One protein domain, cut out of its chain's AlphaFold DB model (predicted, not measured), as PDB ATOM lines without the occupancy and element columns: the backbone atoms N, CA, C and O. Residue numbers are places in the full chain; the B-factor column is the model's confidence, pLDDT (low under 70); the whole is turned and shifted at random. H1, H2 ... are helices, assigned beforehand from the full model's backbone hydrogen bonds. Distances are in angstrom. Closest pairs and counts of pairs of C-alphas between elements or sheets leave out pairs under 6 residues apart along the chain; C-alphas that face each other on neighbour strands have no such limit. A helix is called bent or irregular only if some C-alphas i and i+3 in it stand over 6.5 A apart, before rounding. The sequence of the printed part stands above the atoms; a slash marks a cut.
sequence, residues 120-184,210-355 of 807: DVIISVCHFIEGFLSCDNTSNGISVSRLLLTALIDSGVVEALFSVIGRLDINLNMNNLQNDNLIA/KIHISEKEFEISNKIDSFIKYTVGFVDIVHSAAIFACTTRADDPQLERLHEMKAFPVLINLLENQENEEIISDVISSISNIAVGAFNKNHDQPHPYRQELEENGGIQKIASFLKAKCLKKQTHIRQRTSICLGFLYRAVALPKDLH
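AT A GLANCE: This is residues 120 to 184 and 210 to 355 of the 807 residues of an uncharacterized protein of Streblomastix strix (UniProt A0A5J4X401). H8 is the core of a helical body: H5, H6, H7 and H12 pack round it, and H10 packs on H7 and H12. The hairpin of H1 and H2 lies at one side, and residues 170 to 184 of the long helix H3 stick out. H7, H8, H10 and H12 make an up-and-down bundle, each running against the one before. The printed part has 211 residues with thirteen named helices, H1 to H13 in order, and no named strand: all helix. It is compact, with a radius of gyration of the C-alphas of 19.5 A, and flat, spanning 66 by 52 by 27 A.

HOW THE PARTS SIT: H1, residues 120 to 133, and H2, residues 139 to 154, form a hairpin, touching at C-alphas 133 and 141, 6.2 A apart, with residues 129 to 133 and 141 to 145 alone. H3, residues 157 to 184, kinks by 32 degrees near residue 166; it is close to but not clearly touching H2, C-alphas 152 and 158 being closest at 6.7 A. H4, residues 210 to 231, is close to but not clearly touching H7, residues 263 to 272: C-alphas 228 and 266, 7.2 A. The hub is H8, residues 277 to 296. Its closest C-alphas are 5.0 A to H5, residues 237 to 249 (244 and 286), at a shallow tilt of 23 degrees; 4.8 A to H6, residues 252 to 260 (252 and 293), touched by residues 289 to 294 of H8 alone; 5.8 A to H7 (267 and 283), its hairpin partner, touched by residues 279 to 287 of H8 alone; and 4.9 A to H12, residues 331 to 344 (288 and 340). H10, residues 314 to 323, touches H7 (268 and 314, 5.6 A) and H12 (322 and 334, 5.6 A). H9, residues 306 to 311, only just touches H7, with 3 pairs of C-alphas within 8 A, the closest 264 and 309, 6.8 A. H11, residues 325 to 329, touches no helix; H13, residues 352 to 355, is close to but not clearly touching H10. Every O i to N i+4 pair is within hydrogen-bond range in H1 to H6, H9, H10 and H12; H7 has 5 of 6, H8 13 of 16, H11 0 of 1 and 0 of 2 O i to N i+3 pairs, and H13 is too short for such a pair.

IN THESE COORDINATES: H1 begins at C-alpha 120, (10.500, 20.595, -63.396), and H13 ends at C-alpha 355, (-27.431, 26.558, -30.479). From first to last C-alpha H3 measures 38.2 A, H4 31.1 A, H8 29.7 A, H2 21.9 A and H12 20.1 A. H8 is irregular, but only just, C-alphas 293 and 296 being 6.8 A apart; H11 is irregular, C-alphas 326 and 329 being 7.4 A apart.

THE WHOLE: The two C-alphas farthest apart, of Ala 184 and Lys 325, are 68.6 A apart. Residues 185 to 209 are not printed; the gap from C-alpha 184 to 210 is 23.7 A. Of the links that are printed whole, H8 to H9 and H12 to H13 are short and the others tight. Mean pLDDT of the printed part is 74.1; it is under 70 in 91 residues, namely 120 to 184, 212 to 214, 216 to 235 and 326 to 328.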
ATOM      1  N   ASP A 120      10.551  21.981 -62.913       42.28
ATOM      2  CA  ASP A 120      10.500  20.595 -63.396       42.28
ATOM      3  C   ASP A 120      10.840  19.580 -62.301       42.28
ATOM      4  O   ASP A 120      10.347  18.457 -62.326       42.28
ATOM      5  N   VAL A 121      11.624  19.980 -61.294       45.09
ATOM      6  CA  VAL A 121      11.945  19.139 -60.132       45.09
ATOM      7  C   VAL A 121      10.722  18.933 -59.235       45.09
ATOM      8  O   VAL A 121      10.518  17.822 -58.766       45.09
ATOM      9  N   ILE A 122       9.872  19.947 -59.039       45.41
ATOM     10  CA  ILE A 122       8.654  19.826 -58.217       45.41
ATOM     11  C   ILE A 122       7.655  18.906 -58.914       45.41
ATOM     12  O   ILE A 122       7.162  17.967 -58.302       45.41
ATOM     13  N   ILE A 123       7.426  19.119 -60.212       47.53
ATOM     14  CA  ILE A 123       6.556  18.263 -61.029       47.53
ATOM     15  C   ILE A 123       7.116  16.835 -61.095       47.53
ATOM     16  O   ILE A 123       6.361  15.876 -60.972       47.53
ATOM     17  N   SER A 124       8.438  16.671 -61.192       48.53
ATOM     18  CA  SER A 124       9.080  15.350 -61.162       48.53
ATOM     19  C   SER A 124       8.989  14.676 -59.794       48.53
ATOM     20  O   SER A 124       8.838  13.462 -59.742       48.53
ATOM     21  N   VAL A 125       9.052  15.426 -58.690       50.56
ATOM     22  CA  VAL A 125       8.863  14.900 -57.329       50.56
ATOM     23  C   VAL A 125       7.399  14.529 -57.101       50.56
ATOM     24  O   VAL A 125       7.134  13.450 -56.582       50.56
ATOM     25  N   CYS A 126       6.450  15.346 -57.558       48.97
ATOM     26  CA  CYS A 126       5.023  15.033 -57.517       48.97
ATOM     27  C   CYS A 126       4.692  13.798 -58.366       48.97
ATOM     28  O   CYS A 126       4.075  12.878 -57.845       48.97
ATOM     29  N   HIS A 127       5.179  13.705 -59.609       52.62
ATOM     30  CA  HIS A 127       5.010  12.511 -60.447       52.62
ATOM     31  C   HIS A 127       5.762  11.285 -59.913       52.62
ATOM     32  O   HIS A 127       5.330  10.156 -60.124       52.62
ATOM     33  N   PHE A 128       6.882  11.475 -59.212       54.75
ATOM     34  CA  PHE A 128       7.590  10.388 -58.537       54.75
ATOM     35  C   PHE A 128       6.789   9.856 -57.342       54.75
ATOM     36  O   PHE A 128       6.668   8.643 -57.189       54.75
ATOM     37  N   ILE A 129       6.199  10.744 -56.535       51.53
ATOM     38  CA  ILE A 129       5.309  10.388 -55.421       51.53
ATOM     39  C   ILE A 129       4.031   9.722 -55.955       51.53
ATOM     40  O   ILE A 129       3.640   8.673 -55.456       51.53
ATOM     41  N   GLU A 130       3.434  10.263 -57.016       48.25
ATOM     42  CA  GLU A 130       2.273   9.696 -57.719       48.25
ATOM     43  C   GLU A 130       2.588   8.310 -58.311       48.25
ATOM     44  O   GLU A 130       1.827   7.356 -58.145       48.25
ATOM     45  N   GLY A 131       3.771   8.147 -58.911       55.56
ATOM     46  CA  GLY A 131       4.286   6.860 -59.375       55.56
ATOM     47  C   GLY A 131       4.452   5.849 -58.238       55.56
ATOM     48  O   GLY A 131       4.120   4.678 -58.408       55.56
ATOM     49  N   PHE A 132       4.891   6.292 -57.058       48.69
ATOM     50  CA  PHE A 132       5.020   5.443 -55.872       48.69
ATOM     51  C   PHE A 132       3.652   5.035 -55.298       48.69
ATOM     52  O   PHE A 132       3.451   3.871 -54.955       48.69
ATOM     53  N   LEU A 133       2.694   5.967 -55.254       46.62
ATOM     54  CA  LEU A 133       1.329   5.743 -54.762       46.62
ATOM     55  C   LEU A 133       0.511   4.841 -55.695       46.62
ATOM     56  O   LEU A 133      -0.222   3.977 -55.226       46.62
ATOM     57  N   SER A 134       0.703   4.961 -57.011       48.78
ATOM     58  CA  SER A 134       0.042   4.095 -58.000       48.78
ATOM     59  C   SER A 134       0.504   2.629 -57.959       48.78
ATOM     60  O   SER A 134      -0.164   1.760 -58.520       48.78
ATOM     61  N   CYS A 135       1.626   2.336 -57.290       40.03
ATOM     62  CA  CYS A 135       2.218   0.999 -57.238       40.03
ATOM     63  C   CYS A 135       1.875   0.195 -55.969       40.03
ATOM     64  O   CYS A 135       2.066  -1.019 -55.990       40.03
ATOM     65  N   ASP A 136       1.364   0.812 -54.893       43.06
ATOM     66  CA  ASP A 136       1.032   0.100 -53.646       43.06
ATOM     67  C   ASP A 136      -0.054   0.829 -52.819       43.06
ATOM     68  O   ASP A 136       0.240   1.682 -51.982       43.06
ATOM     69  N   ASN A 137      -1.324   0.420 -52.965       42.50
ATOM     70  CA  ASN A 137      -2.470   0.885 -52.151       42.50
ATOM     71  C   ASN A 137      -2.455   0.356 -50.694       42.50
ATOM     72  O   ASN A 137      -3.499   0.143 -50.076       42.50
ATOM     73  N   THR A 138      -1.280   0.071 -50.132       52.12
ATOM     74  CA  THR A 138      -1.149  -0.435 -48.760       52.12
ATOM     75  C   THR A 138      -0.920   0.715 -47.780       52.12
ATOM     76  O   THR A 138      -0.350   1.746 -48.135       52.12
ATOM     77  N   SER A 139      -1.293   0.534 -46.506       47.03
ATOM     78  CA  SER A 139      -1.036   1.510 -45.427       47.03
ATOM     79  C   SER A 139       0.434   1.951 -45.340       47.03
ATOM     80  O   SER A 139       0.741   3.050 -44.878       47.03
ATOM     81  N   ASN A 140       1.351   1.098 -45.808       47.53
ATOM     82  CA  ASN A 140       2.782   1.367 -45.845       47.53
ATOM     83  C   ASN A 140       3.163   2.346 -46.965       47.53
ATOM     84  O   ASN A 140       4.018   3.195 -46.734       47.53
ATOM     85  N   GLY A 141       2.513   2.285 -48.134       53.69
ATOM     86  CA  GLY A 141       2.725   3.244 -49.227       53.69
ATOM     87  C   GLY A 141       2.334   4.667 -48.819       53.69
ATOM     88  O   GLY A 141       3.118   5.598 -48.987       53.69
ATOM     89  N   ILE A 142       1.181   4.814 -48.158       55.09
ATOM     90  CA  ILE A 142       0.701   6.097 -47.612       55.09
ATOM     91  C   ILE A 142       1.661   6.629 -46.536       55.09
ATOM     92  O   ILE A 142       2.037   7.801 -46.560       55.09
ATOM     93  N   SER A 143       2.119   5.762 -45.627       53.56
ATOM     94  CA  SER A 143       3.059   6.144 -44.562       53.56
ATOM     95  C   SER A 143       4.410   6.611 -45.117       53.56
ATOM     96  O   SER A 143       4.957   7.595 -44.630       53.56
ATOM     97  N   VAL A 144       4.933   5.948 -46.155       51.94
ATOM     98  CA  VAL A 144       6.200   6.322 -46.807       51.94
ATOM     99  C   VAL A 144       6.060   7.633 -47.574       51.94
ATOM    100  O   VAL A 144       6.916   8.499 -47.421       51.94
ATOM    101  N   SER A 145       4.979   7.827 -48.333       55.28
ATOM    102  CA  SER A 145       4.715   9.090 -49.038       55.28
ATOM    103  C   SER A 145       4.558  10.260 -48.070       55.28
ATOM    104  O   SER A 145       5.081  11.343 -48.323       55.28
ATOM    105  N   ARG A 146       3.918  10.032 -46.918       55.97
ATOM    106  CA  ARG A 146       3.822  11.016 -45.837       55.97
ATOM    107  C   ARG A 146       5.180  11.303 -45.211       55.97
ATOM    108  O   ARG A 146       5.508  12.463 -45.025       55.97
ATOM    109  N   LEU A 147       5.993  10.281 -44.938       57.03
ATOM    110  CA  LEU A 147       7.350  10.469 -44.419       57.03
ATOM    111  C   LEU A 147       8.217  11.257 -45.409       57.03
ATOM    112  O   LEU A 147       8.986  12.112 -44.991       57.03
ATOM    113  N   LEU A 148       8.061  11.005 -46.713       56.03
ATOM    114  CA  LEU A 148       8.773  11.713 -47.776       56.03
ATOM    115  C   LEU A 148       8.311  13.169 -47.886       56.03
ATOM    116  O   LEU A 148       9.142  14.065 -47.978       56.03
ATOM    117  N   LEU A 149       6.999  13.415 -47.841       56.47
ATOM    118  CA  LEU A 149       6.427  14.760 -47.873       56.47
ATOM    119  C   LEU A 149       6.820  15.550 -46.620       56.47
ATOM    120  O   LEU A 149       7.287  16.675 -46.742       56.47
ATOM    121  N   THR A 150       6.722  14.943 -45.436       52.69
ATOM    122  CA  THR A 150       7.198  15.514 -44.171       52.69
ATOM    123  C   THR A 150       8.701  15.772 -44.222       52.69
ATOM    124  O   THR A 150       9.127  16.859 -43.870       52.69
ATOM    125  N   ALA A 151       9.513  14.854 -44.753       54.81
ATOM    126  CA  ALA A 151      10.950  15.071 -44.923       54.81
ATOM    127  C   ALA A 151      11.263  16.199 -45.921       54.81
ATOM    128  O   ALA A 151      12.202  16.959 -45.707       54.81
ATOM    129  N   LEU A 152      10.482  16.370 -46.991       55.72
ATOM    130  CA  LEU A 152      10.607  17.504 -47.922       55.72
ATOM    131  C   LEU A 152      10.180  18.831 -47.271       55.72
ATOM    132  O   LEU A 152      10.784  19.881 -47.500       55.72
ATOM    133  N   ILE A 153       9.159  18.778 -46.425       54.03
ATOM    134  CA  ILE A 153       8.661  19.899 -45.632       54.03
ATOM    135  C   ILE A 153       9.671  20.293 -44.533       54.03
ATOM    136  O   ILE A 153       9.891  21.485 -44.313       54.03
ATOM    137  N   ASP A 154      10.317  19.326 -43.884       49.28
ATOM    138  CA  ASP A 154      11.240  19.508 -42.753       49.28
ATOM    139  C   ASP A 154      12.692  19.745 -43.184       49.28
ATOM    140  O   ASP A 154      13.445  20.419 -42.486       49.28
ATOM    141  N   SER A 155      13.087  19.270 -44.368       51.47
ATOM    142  CA  SER A 155      14.379  19.608 -44.995       51.47
ATOM    143  C   SER A 155      14.463  21.067 -45.440       51.47
ATOM    144  O   SER A 155      15.475  21.494 -45.998       51.47
ATOM    145  N   GLY A 156      13.395  21.836 -45.225       42.00
ATOM    146  CA  GLY A 156      13.303  23.210 -45.657       42.00
ATOM    147  C   GLY A 156      13.300  23.330 -47.175       42.00
ATOM    148  O   GLY A 156      13.615  24.398 -47.666       42.00
ATOM    149  N   VAL A 157      12.954  22.290 -47.949       49.50
ATOM    150  CA  VAL A 157      12.775  22.421 -49.410       49.50
ATOM    151  C   VAL A 157      11.545  23.271 -49.702       49.50
ATOM    152  O   VAL A 157      11.598  24.158 -50.546       49.50
ATOM    153  N   VAL A 158      10.465  23.077 -48.942       48.22
ATOM    154  CA  VAL A 158       9.279  23.944 -48.998       48.22
ATOM    155  C   VAL A 158       9.611  25.354 -48.502       48.22
ATOM    156  O   VAL A 158       9.232  26.331 -49.133       48.22
ATOM    157  N   GLU A 159      10.412  25.486 -47.444       44.59
ATOM    158  CA  GLU A 159      10.900  26.787 -46.967       44.59
ATOM    159  C   GLU A 159      11.932  27.415 -47.896       44.59
ATOM    160  O   GLU A 159      12.017  28.625 -47.937       44.59
ATOM    161  N   ALA A 160      12.688  26.645 -48.671       41.50
ATOM    162  CA  ALA A 160      13.587  27.122 -49.710       41.50
ATOM    163  C   ALA A 160      12.786  27.520 -50.944       41.50
ATOM    164  O   ALA A 160      13.159  28.480 -51.593       41.50
ATOM    165  N   LEU A 161      11.657  26.870 -51.232       44.09
ATOM    166  CA  LEU A 161      10.704  27.290 -52.257       44.09
ATOM    167  C   LEU A 161      10.018  28.599 -51.860       44.09
ATOM    168  O   LEU A 161      10.074  29.561 -52.618       44.09
ATOM    169  N   PHE A 162       9.476  28.691 -50.644       44.84
ATOM    170  CA  PHE A 162       8.895  29.924 -50.109       44.84
ATOM    171  C   PHE A 162       9.941  30.996 -49.817       44.84
ATOM    172  O   PHE A 162       9.660  32.169 -49.994       44.84
ATOM    173  N   SER A 163      11.165  30.634 -49.437       42.03
ATOM    174  CA  SER A 163      12.285  31.562 -49.302       42.03
ATOM    175  C   SER A 163      12.858  31.926 -50.660       42.03
ATOM    176  O   SER A 163      13.483  32.965 -50.731       42.03
ATOM    177  N   VAL A 164      12.696  31.151 -51.729       39.91
ATOM    178  CA  VAL A 164      13.030  31.585 -53.093       39.91
ATOM    179  C   VAL A 164      11.949  32.544 -53.579       39.91
ATOM    180  O   VAL A 164      12.293  33.604 -54.082       39.91
ATOM    181  N   ILE A 165      10.671  32.257 -53.322       40.00
ATOM    182  CA  ILE A 165       9.543  33.168 -53.583       40.00
ATOM    183  C   ILE A 165       9.685  34.469 -52.764       40.00
ATOM    184  O   ILE A 165       9.571  35.561 -53.308       40.00
ATOM    185  N   GLY A 166      10.049  34.372 -51.487       37.94
ATOM    186  CA  GLY A 166      10.249  35.496 -50.571       37.94
ATOM    187  C   GLY A 166      11.600  36.205 -50.726       37.94
ATOM    188  O   GLY A 166      11.672  37.414 -50.553       37.94
ATOM    189  N   ARG A 167      12.690  35.515 -51.104       37.19
ATOM    190  CA  ARG A 167      13.972  36.157 -51.479       37.19
ATOM    191  C   ARG A 167      13.875  36.823 -52.839       37.19
ATOM    192  O   ARG A 167      14.637  37.752 -53.065       37.19
ATOM    193  N   LEU A 168      12.976  36.390 -53.725       35.16
ATOM    194  CA  LEU A 168      12.633  37.175 -54.907       35.16
ATOM    195  C   LEU A 168      12.042  38.523 -54.461       35.16
ATOM    196  O   LEU A 168      12.547  39.540 -54.909       35.16
ATOM    197  N   ASP A 169      11.133  38.555 -53.482       34.81
ATOM    198  CA  ASP A 169      10.582  39.802 -52.911       34.81
ATOM    199  C   ASP A 169      11.609  40.656 -52.126       34.81
ATOM    200  O   ASP A 169      11.692  41.875 -52.293       34.81
ATOM    201  N   ILE A 170      12.459  40.034 -51.299       38.41
ATOM    202  CA  ILE A 170      13.461  40.742 -50.478       38.41
ATOM    203  C   ILE A 170      14.652  41.228 -51.320       38.41
ATOM    204  O   ILE A 170      15.108  42.352 -51.116       38.41
ATOM    205  N   ASN A 171      15.145  40.449 -52.295       34.81
ATOM    206  CA  ASN A 171      16.172  40.938 -53.226       34.81
ATOM    207  C   ASN A 171      15.622  42.030 -54.150       34.81
ATOM    208  O   ASN A 171      16.388  42.895 -54.561       34.81
ATOM    209  N   LEU A 172      14.319  42.047 -54.452       43.53
ATOM    210  CA  LEU A 172      13.690  43.162 -55.166       43.53
ATOM    211  C   LEU A 172      13.695  44.442 -54.312       43.53
ATOM    212  O   LEU A 172      14.084  45.492 -54.814       43.53
ATOM    213  N   ASN A 173      13.393  44.359 -53.012       37.72
ATOM    214  CA  ASN A 173      13.470  45.514 -52.104       37.72
ATOM    215  C   ASN A 173      14.908  45.974 -51.796       37.72
ATOM    216  O   ASN A 173      15.158  47.175 -51.725       37.72
ATOM    217  N   MET A 174      15.868  45.053 -51.666       38.66
ATOM    218  CA  MET A 174      17.281  45.391 -51.444       38.66
ATOM    219  C   MET A 174      17.956  45.950 -52.702       38.66
ATOM    220  O   MET A 174      18.768  46.862 -52.582       38.66
ATOM    221  N   ASN A 175      17.584  45.483 -53.900       39.62
ATOM    222  CA  ASN A 175      18.046  46.077 -55.159       39.62
ATOM    223  C   ASN A 175      17.430  47.463 -55.398       39.62
ATOM    224  O   ASN A 175      18.109  48.322 -55.951       39.62
ATOM    225  N   ASN A 176      16.198  47.717 -54.942       43.50
ATOM    226  CA  ASN A 176      15.615  49.063 -54.939       43.50
ATOM    227  C   ASN A 176      16.380  49.992 -53.979       43.50
ATOM    228  O   ASN A 176      16.815  51.055 -54.394       43.50
ATOM    229  N   LEU A 177      16.681  49.549 -52.752       40.81
ATOM    230  CA  LEU A 177      17.470  50.319 -51.776       40.81
ATOM    231  C   LEU A 177      18.942  50.522 -52.180       40.81
ATOM    232  O   LEU A 177      19.516  51.572 -51.896       40.81
ATOM    233  N   GLN A 178      19.587  49.544 -52.820       45.84
ATOM    234  CA  GLN A 178      20.955  49.692 -53.328       45.84
ATOM    235  C   GLN A 178      21.007  50.570 -54.581       45.84
ATOM    236  O   GLN A 178      21.940  51.362 -54.695       45.84
ATOM    237  N   ASN A 179      20.003  50.502 -55.465       46.09
ATOM    238  CA  ASN A 179      19.883  51.419 -56.600       46.09
ATOM    239  C   ASN A 179      19.546  52.842 -56.147       46.09
ATOM    240  O   ASN A 179      20.183  53.766 -56.627       46.09
ATOM    241  N   ASP A 180      18.656  53.039 -55.172       45.53
ATOM    242  CA  ASP A 180      18.349  54.366 -54.619       45.53
ATOM    243  C   ASP A 180      19.582  54.992 -53.940       45.53
ATOM    244  O   ASP A 180      19.834  56.189 -54.076       45.53
ATOM    245  N   ASN A 181      20.415  54.179 -53.279       46.62
ATOM    246  CA  ASN A 181      21.676  54.630 -52.684       46.62
ATOM    247  C   ASN A 181      22.799  54.851 -53.713       46.62
ATOM    248  O   ASN A 181      23.613  55.750 -53.513       46.62
ATOM    249  N   LEU A 182      22.866  54.074 -54.801       49.72
ATOM    250  CA  LEU A 182      23.805  54.297 -55.913       49.72
ATOM    251  C   LEU A 182      23.423  55.543 -56.719       49.72
ATOM    252  O   LEU A 182      24.288  56.376 -56.972       49.72
ATOM    253  N   ILE A 183      22.133  55.736 -56.997       49.81
ATOM    254  CA  ILE A 183      21.570  56.919 -57.660       49.81
ATOM    255  C   ILE A 183      21.759  58.166 -56.784       49.81
ATOM    256  O   ILE A 183      22.163  59.206 -57.289       49.81
ATOM    257  N   ALA A 184      21.574  58.086 -55.460       50.56
ATOM    258  CA  ALA A 184      21.872  59.199 -54.551       50.56
ATOM    259  C   ALA A 184      23.377  59.540 -54.480       50.56
ATOM    260  O   ALA A 184      23.740  60.701 -54.281       50.56
ATOM    261  N   LYS A 210       5.861  44.958 -62.130       71.38
ATOM    262  CA  LYS A 210       4.477  44.726 -61.675       71.38
ATOM    263  C   LYS A 210       3.704  43.799 -62.616       71.38
ATOM    264  O   LYS A 210       2.989  42.925 -62.140       71.38
ATOM    265  N   ILE A 211       3.884  43.958 -63.930       80.69
ATOM    266  CA  ILE A 211       3.275  43.069 -64.930       80.69
ATOM    267  C   ILE A 211       3.798  41.636 -64.758       80.69
ATOM    268  O   ILE A 211       2.991  40.723 -64.625       80.69
ATOM    269  N   HIS A 212       5.116  41.441 -64.656       66.31
ATOM    270  CA  HIS A 212       5.704  40.104 -64.517       66.31
ATOM    271  C   HIS A 212       5.322  39.387 -63.209       66.31
ATOM    272  O   HIS A 212       5.131  38.171 -63.210       66.31
ATOM    273  N   ILE A 213       5.181  40.126 -62.100       63.56
ATOM    274  CA  ILE A 213       4.632  39.584 -60.850       63.56
ATOM    275  C   ILE A 213       3.199  39.127 -61.113       63.56
ATOM    276  O   ILE A 213       2.931  37.938 -60.985       63.56
ATOM    277  N   SER A 214       2.326  40.015 -61.609       62.03
ATOM    278  CA  SER A 214       0.923  39.670 -61.881       62.03
ATOM    279  C   SER A 214       0.765  38.463 -62.819       62.03
ATOM    280  O   SER A 214      -0.115  37.636 -62.605       62.03
ATOM    281  N   GLU A 215       1.658  38.293 -63.802       73.44
ATOM    282  CA  GLU A 215       1.684  37.132 -64.700       73.44
ATOM    283  C   GLU A 215       2.027  35.825 -63.967       73.44
ATOM    284  O   GLU A 215       1.359  34.815 -64.188       73.44
ATOM    285  N   LYS A 216       3.020  35.823 -63.067       64.94
ATOM    286  CA  LYS A 216       3.358  34.634 -62.262       64.94
ATOM    287  C   LYS A 216       2.283  34.301 -61.236       64.94
ATOM    288  O   LYS A 216       2.019  33.129 -60.981       64.94
ATOM    289  N   GLU A 217       1.659  35.315 -60.648       58.81
ATOM    290  CA  GLU A 217       0.532  35.127 -59.735       58.81
ATOM    291  C   GLU A 217      -0.669  34.523 -60.462       58.81
ATOM    292  O   GLU A 217      -1.267  33.566 -59.969       58.81
ATOM    293  N   PHE A 218      -0.955  35.019 -61.666       63.06
ATOM    294  CA  PHE A 218      -1.968  34.469 -62.559       63.06
ATOM    295  C   PHE A 218      -1.642  33.029 -62.979       63.06
ATOM    296  O   PHE A 218      -2.530  32.181 -63.017       63.06
ATOM    297  N   GLU A 219      -0.371  32.702 -63.228       69.00
ATOM    298  CA  GLU A 219       0.059  31.334 -63.535       69.00
ATOM    299  C   GLU A 219      -0.134  30.377 -62.345       69.00
ATOM    300  O   GLU A 219      -0.648  29.272 -62.529       69.00
ATOM    301  N   ILE A 220       0.228  30.789 -61.124       59.38
ATOM    302  CA  ILE A 220      -0.000  30.000 -59.901       59.38
ATOM    303  C   ILE A 220      -1.501  29.819 -59.656       59.38
ATOM    304  O   ILE A 220      -1.928  28.702 -59.370       59.38
ATOM    305  N   SER A 221      -2.298  30.879 -59.826       56.44
ATOM    306  CA  SER A 221      -3.756  30.811 -59.700       56.44
ATOM    307  C   SER A 221      -4.360  29.838 -60.699       56.44
ATOM    308  O   SER A 221      -5.077  28.933 -60.295       56.44
ATOM    309  N   ASN A 222      -3.985  29.926 -61.976       64.44
ATOM    310  CA  ASN A 222      -4.469  29.006 -63.003       64.44
ATOM    311  C   ASN A 222      -4.026  27.560 -62.757       64.44
ATOM    312  O   ASN A 222      -4.766  26.631 -63.076       64.44
ATOM    313  N   LYS A 223      -2.829  27.339 -62.197       63.66
ATOM    314  CA  LYS A 223      -2.366  25.996 -61.822       63.66
ATOM    315  C   LYS A 223      -3.131  25.452 -60.626       63.66
ATOM    316  O   LYS A 223      -3.475  24.277 -60.654       63.66
ATOM    317  N   ILE A 224      -3.429  26.280 -59.626       60.56
ATOM    318  CA  ILE A 224      -4.268  25.898 -58.490       60.56
ATOM    319  C   ILE A 224      -5.701  25.633 -58.963       60.56
ATOM    320  O   ILE A 224      -6.216  24.564 -58.675       60.56
ATOM    321  N   ASP A 225      -6.296  26.492 -59.788       59.09
ATOM    322  CA  ASP A 225      -7.627  26.282 -60.372       59.09
ATOM    323  C   ASP A 225      -7.683  25.023 -61.243       59.09
ATOM    324  O   ASP A 225      -8.623  24.237 -61.148       59.09
ATOM    325  N   SER A 226      -6.665  24.787 -62.077       64.50
ATOM    326  CA  SER A 226      -6.568  23.576 -62.898       64.50
ATOM    327  C   SER A 226      -6.395  22.333 -62.033       64.50
ATOM    328  O   SER A 226      -7.048  21.325 -62.286       64.50
ATOM    329  N   PHE A 227      -5.541  22.395 -61.013       62.44
ATOM    330  CA  PHE A 227      -5.331  21.317 -60.055       62.44
ATOM    331  C   PHE A 227      -6.623  21.011 -59.296       62.44
ATOM    332  O   PHE A 227      -7.059  19.868 -59.275       62.44
ATOM    333  N   ILE A 228      -7.302  22.030 -58.780       59.97
ATOM    334  CA  ILE A 228      -8.588  21.934 -58.085       59.97
ATOM    335  C   ILE A 228      -9.650  21.324 -58.997       59.97
ATOM    336  O   ILE A 228     -10.327  20.378 -58.609       59.97
ATOM    337  N   LYS A 229      -9.759  21.801 -60.240       63.81
ATOM    338  CA  LYS A 229     -10.742  21.316 -61.217       63.81
ATOM    339  C   LYS A 229     -10.497  19.864 -61.631       63.81
ATOM    340  O   LYS A 229     -11.459  19.142 -61.877       63.81
ATOM    341  N   TYR A 230      -9.237  19.432 -61.701       57.19
ATOM    342  CA  TYR A 230      -8.868  18.055 -62.042       57.19
ATOM    343  C   TYR A 230      -8.999  17.097 -60.849       57.19
ATOM    344  O   TYR A 230      -9.258  15.909 -61.029       57.19
ATOM    345  N   THR A 231      -8.847  17.606 -59.625       53.81
ATOM    346  CA  THR A 231      -8.797  16.784 -58.411       53.81
ATOM    347  C   THR A 231     -10.170  16.471 -57.820       53.81
ATOM    348  O   THR A 231     -10.260  15.484 -57.104       53.81
ATOM    349  N   VAL A 232     -11.266  17.166 -58.171       55.88
ATOM    350  CA  VAL A 232     -12.615  16.910 -57.591       55.88
ATOM    351  C   VAL A 232     -13.058  15.429 -57.647       55.88
ATOM    352  O   VAL A 232     -13.828  14.999 -56.794       55.88
ATOM    353  N   GLY A 233     -12.540  14.616 -58.581       57.25
ATOM    354  CA  GLY A 233     -12.798  13.164 -58.641       57.25
ATOM    355  C   GLY A 233     -11.798  12.249 -57.908       57.25
ATOM    356  O   GLY A 233     -12.121  11.091 -57.662       57.25
ATOM    357  N   PHE A 234     -10.602  12.738 -57.564       64.25
ATOM    358  CA  PHE A 234      -9.497  11.987 -56.944       64.25
ATOM    359  C   PHE A 234      -8.716  12.874 -55.963       64.25
ATOM    360  O   PHE A 234      -7.486  12.972 -56.024       64.25
ATOM    361  N   VAL A 235      -9.412  13.568 -55.057       68.50
ATOM    362  CA  VAL A 235      -8.714  14.239 -53.957       68.50
ATOM    363  C   VAL A 235      -8.193  13.169 -53.017       68.50
ATOM    364  O   VAL A 235      -8.892  12.710 -52.121       68.50
ATOM    365  N   ASP A 236      -6.958  12.760 -53.273       80.56
ATOM    366  CA  ASP A 236      -6.199  11.917 -52.373       80.56
ATOM    367  C   ASP A 236      -5.722  12.723 -51.154       80.56
ATOM    368  O   ASP A 236      -5.609  13.954 -51.180       80.56
ATOM    369  N   ILE A 237      -5.390  11.994 -50.097       88.31
ATOM    370  CA  ILE A 237      -4.846  12.460 -48.821       88.31
ATOM    371  C   ILE A 237      -3.661  13.424 -48.984       88.31
ATOM    372  O   ILE A 237      -3.438  14.312 -48.168       88.31
ATOM    373  N   VAL A 238      -2.911  13.289 -50.080       89.31
ATOM    374  CA  VAL A 238      -1.765  14.145 -50.408       89.31
ATOM    375  C   VAL A 238      -2.197  15.586 -50.671       89.31
ATOM    376  O   VAL A 238      -1.505  16.519 -50.270       89.31
ATOM    377  N   HIS A 239      -3.342  15.788 -51.321       88.50
ATOM    378  CA  HIS A 239      -3.816  17.120 -51.677       88.50
ATOM    379  C   HIS A 239      -4.340  17.873 -50.450       88.50
ATOM    380  O   HIS A 239      -4.007  19.045 -50.270       88.50
ATOM    381  N   SER A 240      -5.100  17.201 -49.575       93.44
ATOM    382  CA  SER A 240      -5.539  17.799 -48.307       93.44
ATOM    383  C   SER A 240      -4.343  18.139 -47.421       93.44
ATOM    384  O   SER A 240      -4.258  19.260 -46.918       93.44
ATOM    385  N   ALA A 241      -3.371  17.226 -47.328       93.25
ATOM    386  CA  ALA A 241      -2.157  17.424 -46.547       93.25
ATOM    387  C   ALA A 241      -1.315  18.590 -47.083       93.25
ATOM    388  O   ALA A 241      -0.787  19.379 -46.299       93.25
ATOM    389  N   ALA A 242      -1.220  18.745 -48.407       93.06
ATOM    390  CA  ALA A 242      -0.519  19.864 -49.027       93.06
ATOM    391  C   ALA A 242      -1.184  21.209 -48.691       93.06
ATOM    392  O   ALA A 242      -0.495  22.140 -48.276       93.06
ATOM    393  N   ILE A 243      -2.514  21.311 -48.797       94.12
ATOM    394  CA  ILE A 243      -3.235  22.547 -48.445       94.12
ATOM    395  C   ILE A 243      -3.097  22.844 -46.945       94.12
ATOM    396  O   ILE A 243      -2.839  23.987 -46.554       94.12
ATOM    397  N   PHE A 244      -3.188  21.822 -46.096       95.56
ATOM    398  CA  PHE A 244      -2.982  21.970 -44.659       95.56
ATOM    399  C   PHE A 244      -1.564  22.445 -44.315       95.56
ATOM    400  O   PHE A 244      -1.397  23.364 -43.506       95.56
ATOM    401  N   ALA A 245      -0.539  21.885 -44.958       94.31
ATOM    402  CA  ALA A 245       0.842  22.324 -44.789       94.31
ATOM    403  C   ALA A 245       1.027  23.788 -45.223       94.31
ATOM    404  O   ALA A 245       1.644  24.566 -44.490       94.31
ATOM    405  N   CYS A 246       0.433  24.179 -46.356       92.62
ATOM    406  CA  CYS A 246       0.450  25.558 -46.844       92.62
ATOM    407  C   CYS A 246      -0.204  26.523 -45.849       92.62
ATOM    408  O   CYS A 246       0.385  27.547 -45.525       92.62
ATOM    409  N   THR A 247      -1.382  26.196 -45.314       96.19
ATOM    410  CA  THR A 247      -2.087  27.089 -44.375       96.19
ATOM    411  C   THR A 247      -1.444  27.152 -42.989       96.19
ATOM    412  O   THR A 247      -1.568  28.160 -42.307       96.19
ATOM    413  N   THR A 248      -0.755  26.099 -42.543       94.75
ATOM    414  CA  THR A 248      -0.146  26.059 -41.199       94.75
ATOM    415  C   THR A 248       1.104  26.931 -41.094       94.75
ATOM    416  O   THR A 248       1.411  27.442 -40.018       94.75
ATOM    417  N   ARG A 249       1.841  27.085 -42.200       91.38
ATOM    418  CA  ARG A 249       3.062  27.904 -42.267       91.38
ATOM    419  C   ARG A 249       2.823  29.291 -42.863       91.38
ATOM    420  O   ARG A 249       3.774  30.064 -42.941       91.38
ATOM    421  N   ALA A 250       1.592  29.580 -43.279       92.88
ATOM    422  CA  ALA A 250       1.250  30.833 -43.924       92.88
ATOM    423  C   ALA A 250       1.179  31.999 -42.926       92.88
ATOM    424  O   ALA A 250       0.651  31.851 -41.823       92.88
ATOM    425  N   ASP A 251       1.701  33.155 -43.327       93.81
ATOM    426  CA  ASP A 251       1.448  34.428 -42.651       93.81
ATOM    427  C   ASP A 251       0.082  35.024 -43.050       93.81
ATOM    428  O   ASP A 251      -0.618  34.494 -43.918       93.81
ATOM    429  N   ASP A 252      -0.332  36.117 -42.397       92.50
ATOM    430  CA  ASP A 252      -1.638  36.738 -42.661       92.50
ATOM    431  C   ASP A 252      -1.831  37.099 -44.157       92.50
ATOM    432  O   ASP A 252      -2.884  36.752 -44.698       92.50
ATOM    433  N   PRO A 253      -0.851  37.706 -44.872       93.25
ATOM    434  CA  PRO A 253      -0.960  37.942 -46.317       93.25
ATOM    435  C   PRO A 253      -1.108  36.667 -47.156       93.25
ATOM    436  O   PRO A 253      -1.871  36.648 -48.122       93.25
ATOM    437  N   GLN A 254      -0.401  35.586 -46.818       93.50
ATOM    438  CA  GLN A 254      -0.524  34.312 -47.530       93.50
ATOM    439  C   GLN A 254      -1.891  33.658 -47.301       93.50
ATOM    440  O   GLN A 254      -2.465  33.097 -48.236       93.50
ATOM    441  N   LEU A 255      -2.438  33.747 -46.087       94.88
ATOM    442  CA  LEU A 255      -3.787  33.264 -45.775       94.88
ATOM    443  C   LEU A 255      -4.864  34.092 -46.490       94.88
ATOM    444  O   LEU A 255      -5.807  33.517 -47.035       94.88
ATOM    445  N   GLU A 256      -4.695  35.414 -46.545       93.38
ATOM    446  CA  GLU A 256      -5.559  36.326 -47.307       93.38
ATOM    447  C   GLU A 256      -5.519  35.999 -48.805       93.38
ATOM    448  O   GLU A 256      -6.559  35.873 -49.445       93.38
ATOM    449  N   ARG A 257      -4.337  35.712 -49.351       93.31
ATOM    450  CA  ARG A 257      -4.195  35.278 -50.742       93.31
ATOM    451  C   ARG A 257      -4.872  33.936 -51.025       93.31
ATOM    452  O   ARG A 257      -5.504  33.779 -52.064       93.31
ATOM    453  N   LEU A 258      -4.775  32.956 -50.122       94.06
ATOM    454  CA  LEU A 258      -5.506  31.688 -50.271       94.06
ATOM    455  C   LEU A 258      -7.023  31.913 -50.296       94.06
ATOM    456  O   LEU A 258      -7.739  31.241 -51.040       94.06
ATOM    457  N   HIS A 259      -7.512  32.872 -49.511       94.38
ATOM    458  CA  HIS A 259      -8.906  33.298 -49.553       94.38
ATOM    459  C   HIS A 259      -9.277  33.935 -50.903       94.38
ATOM    460  O   HIS A 259     -10.246  33.491 -51.518       94.38
ATOM    461  N   GLU A 260      -8.479  34.873 -51.421       94.50
ATOM    462  CA  GLU A 260      -8.686  35.500 -52.743       94.50
ATOM    463  C   GLU A 260      -8.744  34.472 -53.887       94.50
ATOM    464  O   GLU A 260      -9.489  34.637 -54.855       94.50
ATOM    465  N   MET A 261      -8.014  33.366 -53.739       94.50
ATOM    466  CA  MET A 261      -8.021  32.220 -54.654       94.50
ATOM    467  C   MET A 261      -9.237  31.293 -54.480       94.50
ATOM    468  O   MET A 261      -9.245  30.179 -55.000       94.50
ATOM    469  N   LYS A 262     -10.273  31.725 -53.750       95.12
ATOM    470  CA  LYS A 262     -11.515  30.975 -53.505       95.12
ATOM    471  C   LYS A 262     -11.264  29.592 -52.895       95.12
ATOM    472  O   LYS A 262     -11.908  28.607 -53.266       95.12
ATOM    473  N   ALA A 263     -10.351  29.506 -51.924       95.25
ATOM    474  CA  ALA A 263     -10.052  28.243 -51.250       95.25
ATOM    475  C   ALA A 263     -11.264  27.643 -50.510       95.25
ATOM    476  O   ALA A 263     -11.357  26.421 -50.398       95.25
ATOM    477  N   PHE A 264     -12.205  28.456 -50.012       96.12
ATOM    478  CA  PHE A 264     -13.329  27.953 -49.213       96.12
ATOM    479  C   PHE A 264     -14.289  27.037 -49.974       96.12
ATOM    480  O   PHE A 264     -14.483  25.925 -49.484       96.12
ATOM    481  N   PRO A 265     -14.855  27.408 -51.142       95.38
ATOM    482  CA  PRO A 265     -15.678  26.490 -51.932       95.38
ATOM    483  C   PRO A 265     -15.010  25.130 -52.150       95.38
ATOM    484  O   PRO A 265     -15.635  24.081 -52.030       95.38
ATOM    485  N   VAL A 266     -13.704  25.144 -52.402       93.50
ATOM    486  CA  VAL A 266     -12.918  23.949 -52.699       93.50
ATOM    487  C   VAL A 266     -12.765  23.088 -51.458       93.50
ATOM    488  O   VAL A 266     -13.139  21.920 -51.484       93.50
ATOM    489  N   LEU A 267     -12.302  23.672 -50.352       95.56
ATOM    490  CA  LEU A 267     -12.196  22.998 -49.059       95.56
ATOM    491  C   LEU A 267     -13.555  22.458 -48.591       95.56
ATOM    492  O   LEU A 267     -13.639  21.342 -48.094       95.56
ATOM    493  N   ILE A 268     -14.637  23.205 -48.794       95.75
ATOM    494  CA  ILE A 268     -15.990  22.775 -48.436       95.75
ATOM    495  C   ILE A 268     -16.447  21.585 -49.286       95.75
ATOM    496  O   ILE A 268     -17.044  20.659 -48.737       95.75
ATOM    497  N   ASN A 269     -16.150  21.568 -50.587       93.50
ATOM    498  CA  ASN A 269     -16.442  20.419 -51.448       93.50
ATOM    499  C   ASN A 269     -15.659  19.177 -51.002       93.50
ATOM    500  O   ASN A 269     -16.181  18.063 -51.061       93.50
ATOM    501  N   LEU A 270     -14.445  19.354 -50.462       92.50
ATOM    502  CA  LEU A 270     -13.700  18.254 -49.842       92.50
ATOM    503  C   LEU A 270     -14.359  17.724 -48.570       92.50
ATOM    504  O   LEU A 270     -14.041  16.619 -48.165       92.50
ATOM    505  N   LEU A 271     -15.284  18.443 -47.939       93.25
ATOM    506  CA  LEU A 271     -16.046  17.902 -46.812       93.25
ATOM    507  C   LEU A 271     -17.267  17.081 -47.249       93.25
ATOM    508  O   LEU A 271     -17.780  16.311 -46.441       93.25
ATOM    509  N   GLU A 272     -17.752  17.230 -48.487       87.50
ATOM    510  CA  GLU A 272     -19.039  16.657 -48.918       87.50
ATOM    511  C   GLU A 272     -19.017  15.143 -49.157       87.50
ATOM    512  O   GLU A 272     -20.065  14.512 -49.070       87.50
ATOM    513  N   ASN A 273     -17.854  14.546 -49.429       71.62
ATOM    514  CA  ASN A 273     -17.767  13.156 -49.898       71.62
ATOM    515  C   ASN A 273     -16.653  12.343 -49.223       71.62
ATOM    516  O   ASN A 273     -16.161  11.373 -49.796       71.62
ATOM    517  N   GLN A 274     -16.212  12.748 -48.030       77.88
ATOM    518  CA  GLN A 274     -15.058  12.122 -47.387       77.88
ATOM    519  C   GLN A 274     -15.472  11.299 -46.175       77.88
ATOM    520  O   GLN A 274     -15.930  11.823 -45.165       77.88
ATOM    521  N   GLU A 275     -15.248   9.990 -46.267       83.94
ATOM    522  CA  GLU A 275     -15.195   9.099 -45.103       83.94
ATOM    523  C   GLU A 275     -13.802   9.119 -44.452       83.94
ATOM    524  O   GLU A 275     -13.627   8.650 -43.327       83.94
ATOM    525  N   ASN A 276     -12.802   9.669 -45.154       89.44
ATOM    526  CA  ASN A 276     -11.425   9.710 -44.689       89.44
ATOM    527  C   ASN A 276     -11.227  10.812 -43.637       89.44
ATOM    528  O   ASN A 276     -11.229  12.008 -43.934       89.44
ATOM    529  N   GLU A 277     -11.006  10.367 -42.404       90.25
ATOM    530  CA  GLU A 277     -10.774  11.197 -41.221       90.25
ATOM    531  C   GLU A 277      -9.597  12.168 -41.399       90.25
ATOM    532  O   GLU A 277      -9.662  13.309 -40.944       90.25
ATOM    533  N   GLU A 278      -8.537  11.747 -42.096       91.00
ATOM    534  CA  GLU A 278      -7.349  12.577 -42.311       91.00
ATOM    535  C   GLU A 278      -7.648  13.745 -43.250       91.00
ATOM    536  O   GLU A 278      -7.297  14.884 -42.943       91.00
ATOM    537  N   ILE A 279      -8.394  13.490 -44.330       93.00
ATOM    538  CA  ILE A 279      -8.821  14.542 -45.259       93.00
ATOM    539  C   ILE A 279      -9.723  15.542 -44.533       93.00
ATOM    540  O   ILE A 279      -9.504  16.747 -44.629       93.00
ATOM    541  N   ILE A 280     -10.695  15.062 -43.748       93.88
ATOM    542  CA  ILE A 280     -11.574  15.936 -42.955       93.88
ATOM    543  C   ILE A 280     -10.748  16.793 -41.987       93.88
ATOM    544  O   ILE A 280     -10.967  18.003 -41.886       93.88
ATOM    545  N   SER A 281      -9.795  16.183 -41.279       93.19
ATOM    546  CA  SER A 281      -8.915  16.876 -40.339       93.19
ATOM    547  C   SER A 281      -8.108  17.983 -41.019       93.19
ATOM    548  O   SER A 281      -8.104  19.122 -40.541       93.19
ATOM    549  N   ASP A 282      -7.448  17.664 -42.130       95.19
ATOM    550  CA  ASP A 282      -6.622  18.596 -42.897       95.19
ATOM    551  C   ASP A 282      -7.455  19.755 -43.444       95.19
ATOM    552  O   ASP A 282      -7.066  20.921 -43.344       95.19
ATOM    553  N   VAL A 283      -8.642  19.452 -43.970       96.00
ATOM    554  CA  VAL A 283      -9.555  20.438 -44.549       96.00
ATOM    555  C   VAL A 283     -10.105  21.374 -43.478       96.00
ATOM    556  O   VAL A 283     -10.012  22.591 -43.630       96.00
ATOM    557  N   ILE A 284     -10.619  20.852 -42.360       96.19
ATOM    558  CA  ILE A 284     -11.133  21.687 -41.260       96.19
ATOM    559  C   ILE A 284     -10.008  22.523 -40.650       96.19
ATOM    560  O   ILE A 284     -10.216  23.691 -40.317       96.19
ATOM    561  N   SER A 285      -8.806  21.957 -40.528       95.31
ATOM    562  CA  SER A 285      -7.645  22.701 -40.044       95.31
ATOM    563  C   SER A 285      -7.246  23.811 -41.014       95.31
ATOM    564  O   SER A 285      -6.979  24.922 -40.568       95.31
ATOM    565  N   SER A 286      -7.294  23.555 -42.323       96.81
ATOM    566  CA  SER A 286      -7.031  24.558 -43.360       96.81
ATOM    567  C   SER A 286      -8.045  25.698 -43.322       96.81
ATOM    568  O   SER A 286      -7.653  26.862 -43.282       96.81
ATOM    569  N   ILE A 287      -9.342  25.378 -43.237       96.94
ATOM    570  CA  ILE A 287     -10.409  26.380 -43.081       96.94
ATOM    571  C   ILE A 287     -10.179  27.198 -41.806       96.94
ATOM    572  O   ILE A 287     -10.247  28.425 -41.836       96.94
ATOM    573  N   SER A 288      -9.870  26.532 -40.689       94.88
ATOM    574  CA  SER A 288      -9.613  27.204 -39.417       94.88
ATOM    575  C   SER A 288      -8.388  28.115 -39.483       94.88
ATOM    576  O   SER A 288      -8.426  29.185 -38.887       94.88
ATOM    577  N   ASN A 289      -7.313  27.706 -40.158       95.00
ATOM    578  CA  ASN A 289      -6.102  28.511 -40.305       95.00
ATOM    579  C   ASN A 289      -6.388  29.764 -41.144       95.00
ATOM    580  O   ASN A 289      -6.075  30.863 -40.697       95.00
ATOM    581  N   ILE A 290      -7.067  29.619 -42.290       94.88
ATOM    582  CA  ILE A 290      -7.470  30.754 -43.142       94.88
ATOM    583  C   ILE A 290      -8.379  31.710 -42.364       94.88
ATOM    584  O   ILE A 290      -8.149  32.917 -42.372       94.88
ATOM    585  N   ALA A 291      -9.363  31.187 -41.625       92.12
ATOM    586  CA  ALA A 291     -10.206  32.008 -40.762       92.12
ATOM    587  C   ALA A 291      -9.372  32.768 -39.713       92.12
ATOM    588  O   ALA A 291      -9.476  33.984 -39.590       92.12
ATOM    589  N   VAL A 292      -8.469  32.083 -39.008       89.12
ATOM    590  CA  VAL A 292      -7.608  32.720 -38.003       89.12
ATOM    591  C   VAL A 292      -6.688  33.788 -38.609       89.12
ATOM    592  O   VAL A 292      -6.474  34.798 -37.952       89.12
ATOM    593  N   GLY A 293      -6.200  33.647 -39.844       87.69
ATOM    594  CA  GLY A 293      -5.389  34.690 -40.498       87.69
ATOM    595  C   GLY A 293      -6.108  36.037 -40.622       87.69
ATOM    596  O   GLY A 293      -5.522  37.098 -40.419       87.69
ATOM    597  N   ALA A 294      -7.422  36.019 -40.848       85.50
ATOM    598  CA  ALA A 294      -8.214  37.245 -40.938       85.50
ATOM    599  C   ALA A 294      -8.615  37.841 -39.574       85.50
ATOM    600  O   ALA A 294      -9.158  38.946 -39.498       85.50
ATOM    601  N   PHE A 295      -8.326  37.138 -38.475       77.06
ATOM    602  CA  PHE A 295      -8.706  37.517 -37.112       77.06
ATOM    603  C   PHE A 295      -8.017  38.788 -36.603       77.06
ATOM    604  O   PHE A 295      -8.584  39.508 -35.771       77.06
ATOM    605  N   ASN A 296      -6.788  39.053 -37.057       74.19
ATOM    606  CA  ASN A 296      -5.937  40.105 -36.498       74.19
ATOM    607  C   ASN A 296      -6.436  41.524 -36.809       74.19
ATOM    608  O   ASN A 296      -5.990  42.475 -36.169       74.19
ATOM    609  N   LYS A 297      -7.384  41.680 -37.744       76.00
ATOM    610  CA  LYS A 297      -7.807  42.998 -38.227       76.00
ATOM    611  C   LYS A 297      -8.918  43.645 -37.383       76.00
ATOM    612  O   LYS A 297      -8.844  44.848 -37.193       76.00
ATOM    613  N   ASN A 298      -9.899  42.904 -36.836       80.31
ATOM    614  CA  ASN A 298     -10.979  43.468 -35.993       80.31
ATOM    615  C   ASN A 298     -11.617  42.426 -35.058       80.31
ATOM    616  O   ASN A 298     -12.131  41.404 -35.500       80.31
ATOM    617  N   HIS A 299     -11.615  42.683 -33.749       82.69
ATOM    618  CA  HIS A 299     -12.072  41.714 -32.746       82.69
ATOM    619  C   HIS A 299     -13.546  41.811 -32.343       82.69
ATOM    620  O   HIS A 299     -14.094  40.837 -31.823       82.69
ATOM    621  N   ASP A 300     -14.152  42.969 -32.585       87.62
ATOM    622  CA  ASP A 300     -15.522  43.296 -32.184       87.62
ATOM    623  C   ASP A 300     -16.480  43.346 -33.388       87.62
ATOM    624  O   ASP A 300     -17.639  43.720 -33.251       87.62
ATOM    625  N   GLN A 301     -15.994  42.965 -34.572       91.75
ATOM    626  CA  GLN A 301     -16.776  42.885 -35.803       91.75
ATOM    627  C   GLN A 301     -17.039  41.422 -36.176       91.75
ATOM    628  O   GLN A 301     -16.243  40.549 -35.805       91.75
ATOM    629  N   PRO A 302     -18.119  41.141 -36.931       93.38
ATOM    630  CA  PRO A 302     -18.325  39.837 -37.542       93.38
ATOM    631  C   PRO A 302     -17.076  39.378 -38.292       93.38
ATOM    632  O   PRO A 302     -16.409  40.169 -38.961       93.38
ATOM    633  N   HIS A 303     -16.760  38.088 -38.193       94.00
ATOM    634  CA  HIS A 303     -15.609  37.529 -38.886       94.00
ATOM    635  C   HIS A 303     -15.752  37.730 -40.411       94.00
ATOM    636  O   HIS A 303     -16.789  37.344 -40.959       94.00
ATOM    637  N   PRO A 304     -14.736  38.268 -41.120       94.25
ATOM    638  CA  PRO A 304     -14.869  38.679 -42.524       94.25
ATOM    639  C   PRO A 304     -15.256  37.523 -43.455       94.25
ATOM    640  O   PRO A 304     -16.010  37.708 -44.399       94.25
ATOM    641  N   TYR A 305     -14.804  36.307 -43.143       95.19
ATOM    642  CA  TYR A 305     -15.095  35.105 -43.932       95.19
ATOM    643  C   TYR A 305     -16.350  34.328 -43.500       95.19
ATOM    644  O   TYR A 305     -16.644  33.275 -44.061       95.19
ATOM    645  N   ARG A 306     -17.093  34.799 -42.484       95.81
ATOM    646  CA  ARG A 306     -18.267  34.074 -41.965       95.81
ATOM    647  C   ARG A 306     -19.359  33.943 -43.020       95.81
ATOM    648  O   ARG A 306     -19.865  32.845 -43.215       95.81
ATOM    649  N   GLN A 307     -19.703  35.057 -43.667       96.12
ATOM    650  CA  GLN A 307     -20.792  35.113 -44.640       96.12
ATOM    651  C   GLN A 307     -20.509  34.202 -45.839       96.12
ATOM    652  O   GLN A 307     -21.354  33.397 -46.200       96.12
ATOM    653  N   GLU A 308     -19.296  34.242 -46.392       96.38
ATOM    654  CA  GLU A 308     -18.921  33.370 -47.510       96.38
ATOM    655  C   GLU A 308     -18.979  31.881 -47.129       96.38
ATOM    656  O   GLU A 308     -19.505  31.062 -47.882       96.38
ATOM    657  N   LEU A 309     -18.477  31.504 -45.948       96.81
ATOM    658  CA  LEU A 309     -18.582  30.124 -45.463       96.81
ATOM    659  C   LEU A 309     -20.038  29.695 -45.245       96.81
ATOM    660  O   LEU A 309     -20.353  28.516 -45.400       96.81
ATOM    661  N   GLU A 310     -20.913  30.619 -44.859       96.38
ATOM    662  CA  GLU A 310     -22.346  30.382 -44.683       96.38
ATOM    663  C   GLU A 310     -23.049  30.192 -46.036       96.38
ATOM    664  O   GLU A 310     -23.740  29.193 -46.220       96.38
ATOM    665  N   GLU A 311     -22.784  31.063 -47.013       96.06
ATOM    666  CA  GLU A 311     -23.326  30.993 -48.380       96.06
ATOM    667  C   GLU A 311     -22.910  29.710 -49.118       96.06
ATOM    668  O   GLU A 311     -23.694  29.142 -49.875       96.06
ATOM    669  N   ASN A 312     -21.706  29.195 -48.852       95.56
ATOM    670  CA  ASN A 312     -21.228  27.922 -49.408       95.56
ATOM    671  C   ASN A 312     -21.690  26.683 -48.602       95.56
ATOM    672  O   ASN A 312     -21.238  25.561 -48.856       95.56
ATOM    673  N   GLY A 313     -22.537  26.853 -47.578       95.88
ATOM    674  CA  GLY A 313     -22.989  25.766 -46.697       95.88
ATOM    675  C   GLY A 313     -21.871  25.140 -45.848       95.88
ATOM    676  O   GLY A 313     -22.022  24.046 -45.294       95.88
ATOM    677  N   GLY A 314     -20.716  25.802 -45.754       96.31
ATOM    678  CA  GLY A 314     -19.549  25.348 -45.005       96.31
ATOM    679  C   GLY A 314     -19.792  25.329 -43.501       96.31
ATOM    680  O   GLY A 314     -19.353  24.402 -42.823       96.31
ATOM    681  N   ILE A 315     -20.546  26.295 -42.969       97.06
ATOM    682  CA  ILE A 315     -20.859  26.362 -41.535       97.06
ATOM    683  C   ILE A 315     -21.629  25.123 -41.066       97.06
ATOM    684  O   ILE A 315     -21.249  24.500 -40.071       97.06
ATOM    685  N   GLN A 316     -22.695  24.746 -41.775       95.81
ATOM    686  CA  GLN A 316     -23.543  23.607 -41.418       95.81
ATOM    687  C   GLN A 316     -22.750  22.299 -41.504       95.81
ATOM    688  O   GLN A 316     -22.880  21.442 -40.627       95.81
ATOM    689  N   LYS A 317     -21.868  22.176 -42.505       95.25
ATOM    690  CA  LYS A 317     -20.956  21.034 -42.656       95.25
ATOM    691  C   LYS A 317     -19.947  20.961 -41.516       95.25
ATOM    692  O   LYS A 317     -19.857  19.937 -40.852       95.25
ATOM    693  N   ILE A 318     -19.251  22.052 -41.203       95.50
ATOM    694  CA  ILE A 318     -18.311  22.102 -40.073       95.50
ATOM    695  C   ILE A 318     -19.040  21.742 -38.765       95.50
ATOM    696  O   ILE A 318     -18.555  20.924 -37.984       95.50
ATOM    697  N   ALA A 319     -20.246  22.271 -38.543       95.06
ATOM    698  CA  ALA A 319     -21.057  21.958 -37.368       95.06
ATOM    699  C   ALA A 319     -21.543  20.497 -37.311       95.06
ATOM    700  O   ALA A 319     -21.723  19.963 -36.210       95.06
ATOM    701  N   SER A 320     -21.736  19.825 -38.450       93.50
ATOM    702  CA  SER A 320     -22.124  18.410 -38.486       93.50
ATOM    703  C   SER A 320     -21.001  17.506 -37.956       93.50
ATOM    704  O   SER A 320     -21.278  16.608 -37.156       93.50
ATOM    705  N   PHE A 321     -19.732  17.826 -38.250       91.19
ATOM    706  CA  PHE A 321     -18.561  17.146 -37.675       91.19
ATOM    707  C   PHE A 321     -18.402  17.391 -36.172       91.19
ATOM    708  O   PHE A 321     -17.763  16.614 -35.476       91.19
ATOM    709  N   LEU A 322     -19.019  18.422 -35.597       88.50
ATOM    710  CA  LEU A 322     -19.057  18.510 -34.138       88.50
ATOM    711  C   LEU A 322     -20.028  17.472 -33.549       88.50
ATOM    712  O   LEU A 322     -19.773  16.909 -32.489       88.50
ATOM    713  N   LYS A 323     -21.139  17.207 -34.246       85.06
ATOM    714  CA  LYS A 323     -22.249  16.357 -33.785       85.06
ATOM    715  C   LYS A 323     -22.055  14.868 -34.107       85.06
ATOM    716  O   LYS A 323     -22.694  14.025 -33.472       85.06
ATOM    717  N   ALA A 324     -21.213  14.526 -35.082       86.69
ATOM    718  CA  ALA A 324     -21.084  13.160 -35.578       86.69
ATOM    719  C   ALA A 324     -20.538  12.189 -34.508       86.69
ATOM    720  O   ALA A 324     -19.455  12.357 -33.944       86.69
ATOM    721  N   LYS A 325     -21.312  11.131 -34.225       74.69
ATOM    722  CA  LYS A 325     -21.015  10.139 -33.171       74.69
ATOM    723  C   LYS A 325     -19.773   9.291 -33.463       74.69
ATOM    724  O   LYS A 325     -19.150   8.817 -32.513       74.69
ATOM    725  N   CYS A 326     -19.433   9.079 -34.736       65.81
ATOM    726  CA  CYS A 326     -18.266   8.296 -35.155       65.81
ATOM    727  C   CYS A 326     -16.939   8.957 -34.750       65.81
ATOM    728  O   CYS A 326     -15.970   8.259 -34.469       65.81
ATOM    729  N   LEU A 327     -16.929  10.278 -34.562       65.50
ATOM    730  CA  LEU A 327     -15.729  11.062 -34.264       65.50
ATOM    731  C   LEU A 327     -15.335  11.045 -32.780       65.50
ATOM    732  O   LEU A 327     -14.503  11.839 -32.344       65.50
ATOM    733  N   LYS A 328     -15.917  10.158 -31.956       67.81
ATOM    734  CA  LYS A 328     -15.545  10.049 -30.533       67.81
ATOM    735  C   LYS A 328     -14.057   9.756 -30.337       67.81
ATOM    736  O   LYS A 328     -13.487  10.264 -29.381       67.81
ATOM    737  N   LYS A 329     -13.451   8.984 -31.244       76.69
ATOM    738  CA  LYS A 329     -12.007   8.704 -31.245       76.69
ATOM    739  C   LYS A 329     -11.177   9.829 -31.879       76.69
ATOM    740  O   LYS A 329      -9.980   9.907 -31.648       76.69
ATOM    741  N   GLN A 330     -11.812  10.721 -32.637       81.81
ATOM    742  CA  GLN A 330     -11.159  11.774 -33.414       81.81
ATOM    743  C   GLN A 330     -11.235  13.109 -32.674       81.81
ATOM    744  O   GLN A 330     -11.902  14.068 -33.071       81.81
ATOM    745  N   THR A 331     -10.554  13.149 -31.534       83.31
ATOM    746  CA  THR A 331     -10.498  14.315 -30.646       83.31
ATOM    747  C   THR A 331      -9.991  15.564 -31.367       83.31
ATOM    748  O   THR A 331     -10.565  16.638 -31.186       83.31
ATOM    749  N   HIS A 332      -8.996  15.421 -32.246       87.44
ATOM    750  CA  HIS A 332      -8.400  16.521 -33.006       87.44
ATOM    751  C   HIS A 332      -9.391  17.204 -33.967       87.44
ATOM    752  O   HIS A 332      -9.451  18.434 -33.991       87.44
ATOM    753  N   ILE A 333     -10.235  16.450 -34.687       91.00
ATOM    754  CA  ILE A 333     -11.263  17.034 -35.569       91.00
ATOM    755  C   ILE A 333     -12.236  17.863 -34.741       91.00
ATOM    756  O   ILE A 333     -12.446  19.040 -35.016       91.00
ATOM    757  N   ARG A 334     -12.757  17.295 -33.645       90.00
ATOM    758  CA  ARG A 334     -13.689  18.006 -32.753       90.00
ATOM    759  C   ARG A 334     -13.076  19.284 -32.188       90.00
ATOM    760  O   ARG A 334     -13.774  20.292 -32.089       90.00
ATOM    761  N   GLN A 335     -11.796  19.258 -31.824       90.69
ATOM    762  CA  GLN A 335     -11.069  20.436 -31.347       90.69
ATOM    763  C   GLN A 335     -11.007  21.526 -32.415       90.69
ATOM    764  O   GLN A 335     -11.409  22.660 -32.152       90.69
ATOM    765  N   ARG A 336     -10.556  21.176 -33.624       92.12
ATOM    766  CA  ARG A 336     -10.417  22.113 -34.746       92.12
ATOM    767  C   ARG A 336     -11.766  22.678 -35.170       92.12
ATOM    768  O   ARG A 336     -11.896  23.894 -35.274       92.12
ATOM    769  N   THR A 337     -12.790  21.837 -35.275       94.06
ATOM    770  CA  THR A 337     -14.175  22.248 -35.523       94.06
ATOM    771  C   THR A 337     -14.680  23.227 -34.464       94.06
ATOM    772  O   THR A 337     -15.250  24.262 -34.802       94.06
ATOM    773  N   SER A 338     -14.457  22.929 -33.179       93.25
ATOM    774  CA  SER A 338     -14.892  23.788 -32.069       93.25
ATOM    775  C   SER A 338     -14.244  25.166 -32.152       93.25
ATOM    776  O   SER A 338     -14.925  26.184 -32.059       93.25
ATOM    777  N   ILE A 339     -12.926  25.192 -32.356       91.94
ATOM    778  CA  ILE A 339     -12.147  26.424 -32.485       91.94
ATOM    779  C   ILE A 339     -12.621  27.229 -33.699       91.94
ATOM    780  O   ILE A 339     -12.903  28.418 -33.558       91.94
ATOM    781  N   CYS A 340     -12.771  26.576 -34.853       95.12
ATOM    782  CA  CYS A 340     -13.229  27.195 -36.092       95.12
ATOM    783  C   CYS A 340     -14.601  27.861 -35.911       95.12
ATOM    784  O   CYS A 340     -14.747  29.050 -36.178       95.12
ATOM    785  N   LEU A 341     -15.595  27.139 -35.378       96.00
ATOM    786  CA  LEU A 341     -16.933  27.696 -35.143       96.00
ATOM    787  C   LEU A 341     -16.921  28.831 -34.117       96.00
ATOM    788  O   LEU A 341     -17.595  29.839 -34.316       96.00
ATOM    789  N   GLY A 342     -16.138  28.691 -33.045       94.81
ATOM    790  CA  GLY A 342     -15.985  29.745 -32.049       94.81
ATOM    791  C   GLY A 342     -15.427  31.036 -32.651       94.81
ATOM    792  O   GLY A 342     -15.890  32.115 -32.296       94.81
ATOM    793  N   PHE A 343     -14.457  30.941 -33.566       93.25
ATOM    794  CA  PHE A 343     -13.906  32.108 -34.259       93.25
ATOM    795  C   PHE A 343     -14.873  32.717 -35.274       93.25
ATOM    796  O   PHE A 343     -15.010  33.938 -35.306       93.25
ATOM    797  N   LEU A 344     -15.568  31.893 -36.061       95.44
ATOM    798  CA  LEU A 344     -16.506  32.371 -37.081       95.44
ATOM    799  C   LEU A 344     -17.713  33.093 -36.473       95.44
ATOM    800  O   LEU A 344     -18.158  34.096 -37.018       95.44
ATOM    801  N   TYR A 345     -18.197  32.625 -35.321       95.94
ATOM    802  CA  TYR A 345     -19.292  33.245 -34.563       95.94
ATOM    803  C   TYR A 345     -18.811  34.152 -33.432       95.94
ATOM    804  O   TYR A 345     -19.536  34.449 -32.479       95.94
ATOM    805  N   ARG A 346     -17.572  34.627 -33.520       91.75
ATOM    806  CA  ARG A 346     -17.110  35.683 -32.634       91.75
ATOM    807  C   ARG A 346     -17.838  36.982 -32.978       91.75
ATOM    808  O   ARG A 346     -17.959  37.322 -34.148       91.75
ATOM    809  N   ALA A 347     -18.297  37.696 -31.949       91.88
ATOM    810  CA  ALA A 347     -19.037  38.959 -32.071       91.88
ATOM    811  C   ALA A 347     -20.365  38.861 -32.859       91.88
ATOM    812  O   ALA A 347     -20.987  39.879 -33.141       91.88
ATOM    813  N   VAL A 348     -20.842  37.647 -33.156       95.88
ATOM    814  CA  VAL A 348     -22.121  37.396 -33.830       95.88
ATOM    815  C   VAL A 348     -22.950  36.425 -32.993       95.88
ATOM    816  O   VAL A 348     -22.412  35.492 -32.389       95.88
ATOM    817  N   ALA A 349     -24.262  36.647 -32.945       97.19
ATOM    818  CA  ALA A 349     -25.183  35.714 -32.314       97.19
ATOM    819  C   ALA A 349     -25.163  34.375 -33.065       97.19
ATOM    820  O   ALA A 349     -25.152  34.346 -34.295       97.19
ATOM    821  N   LEU A 350     -25.155  33.264 -32.335       96.50
ATOM    822  CA  LEU A 350     -25.323  31.946 -32.930       96.50
ATOM    823  C   LEU A 350     -26.758  31.802 -33.460       96.50
ATOM    824  O   LEU A 350     -27.701  32.020 -32.703       96.50
ATOM    825  N   PRO A 351     -26.939  31.380 -34.719       96.69
ATOM    826  CA  PRO A 351     -28.227  30.959 -35.245       96.69
ATOM    827  C   PRO A 351     -28.852  29.830 -34.413       96.69
ATOM    828  O   PRO A 351     -28.142  28.991 -33.842       96.69
ATOM    829  N   LYS A 352     -30.191  29.782 -34.362       95.88
ATOM    830  CA  LYS A 352     -30.950  28.816 -33.540       95.88
ATOM    831  C   LYS A 352     -30.579  27.357 -33.842       95.88
ATOM    832  O   LYS A 352     -30.411  26.554 -32.923       95.88
ATOM    833  N   ASP A 353     -30.381  27.007 -35.108       93.81
ATOM    834  CA  ASP A 353     -29.961  25.673 -35.569       93.81
ATOM    835  C   ASP A 353     -28.543  25.281 -35.088       93.81
ATOM    836  O   ASP A 353     -28.219  24.089 -34.922       93.81
ATOM    837  N   LEU A 354     -27.720  26.282 -34.763       95.31
ATOM    838  CA  LEU A 354     -26.383  26.135 -34.197       95.31
ATOM    839  C   LEU A 354     -26.328  26.266 -32.670       95.31
ATOM    840  O   LEU A 354     -25.280  25.976 -32.097       95.31
ATOM    841  N   HIS A 355     -27.424  26.553 -31.957       95.12
ATOM    842  CA  HIS A 355     -27.431  26.558 -30.479       95.12
ATOM    843  C   HIS A 355     -26.946  25.223 -29.877       95.12
ATOM    844  O   HIS A 355     -26.278  25.187 -28.838       95.12
TER     845      HIS A 355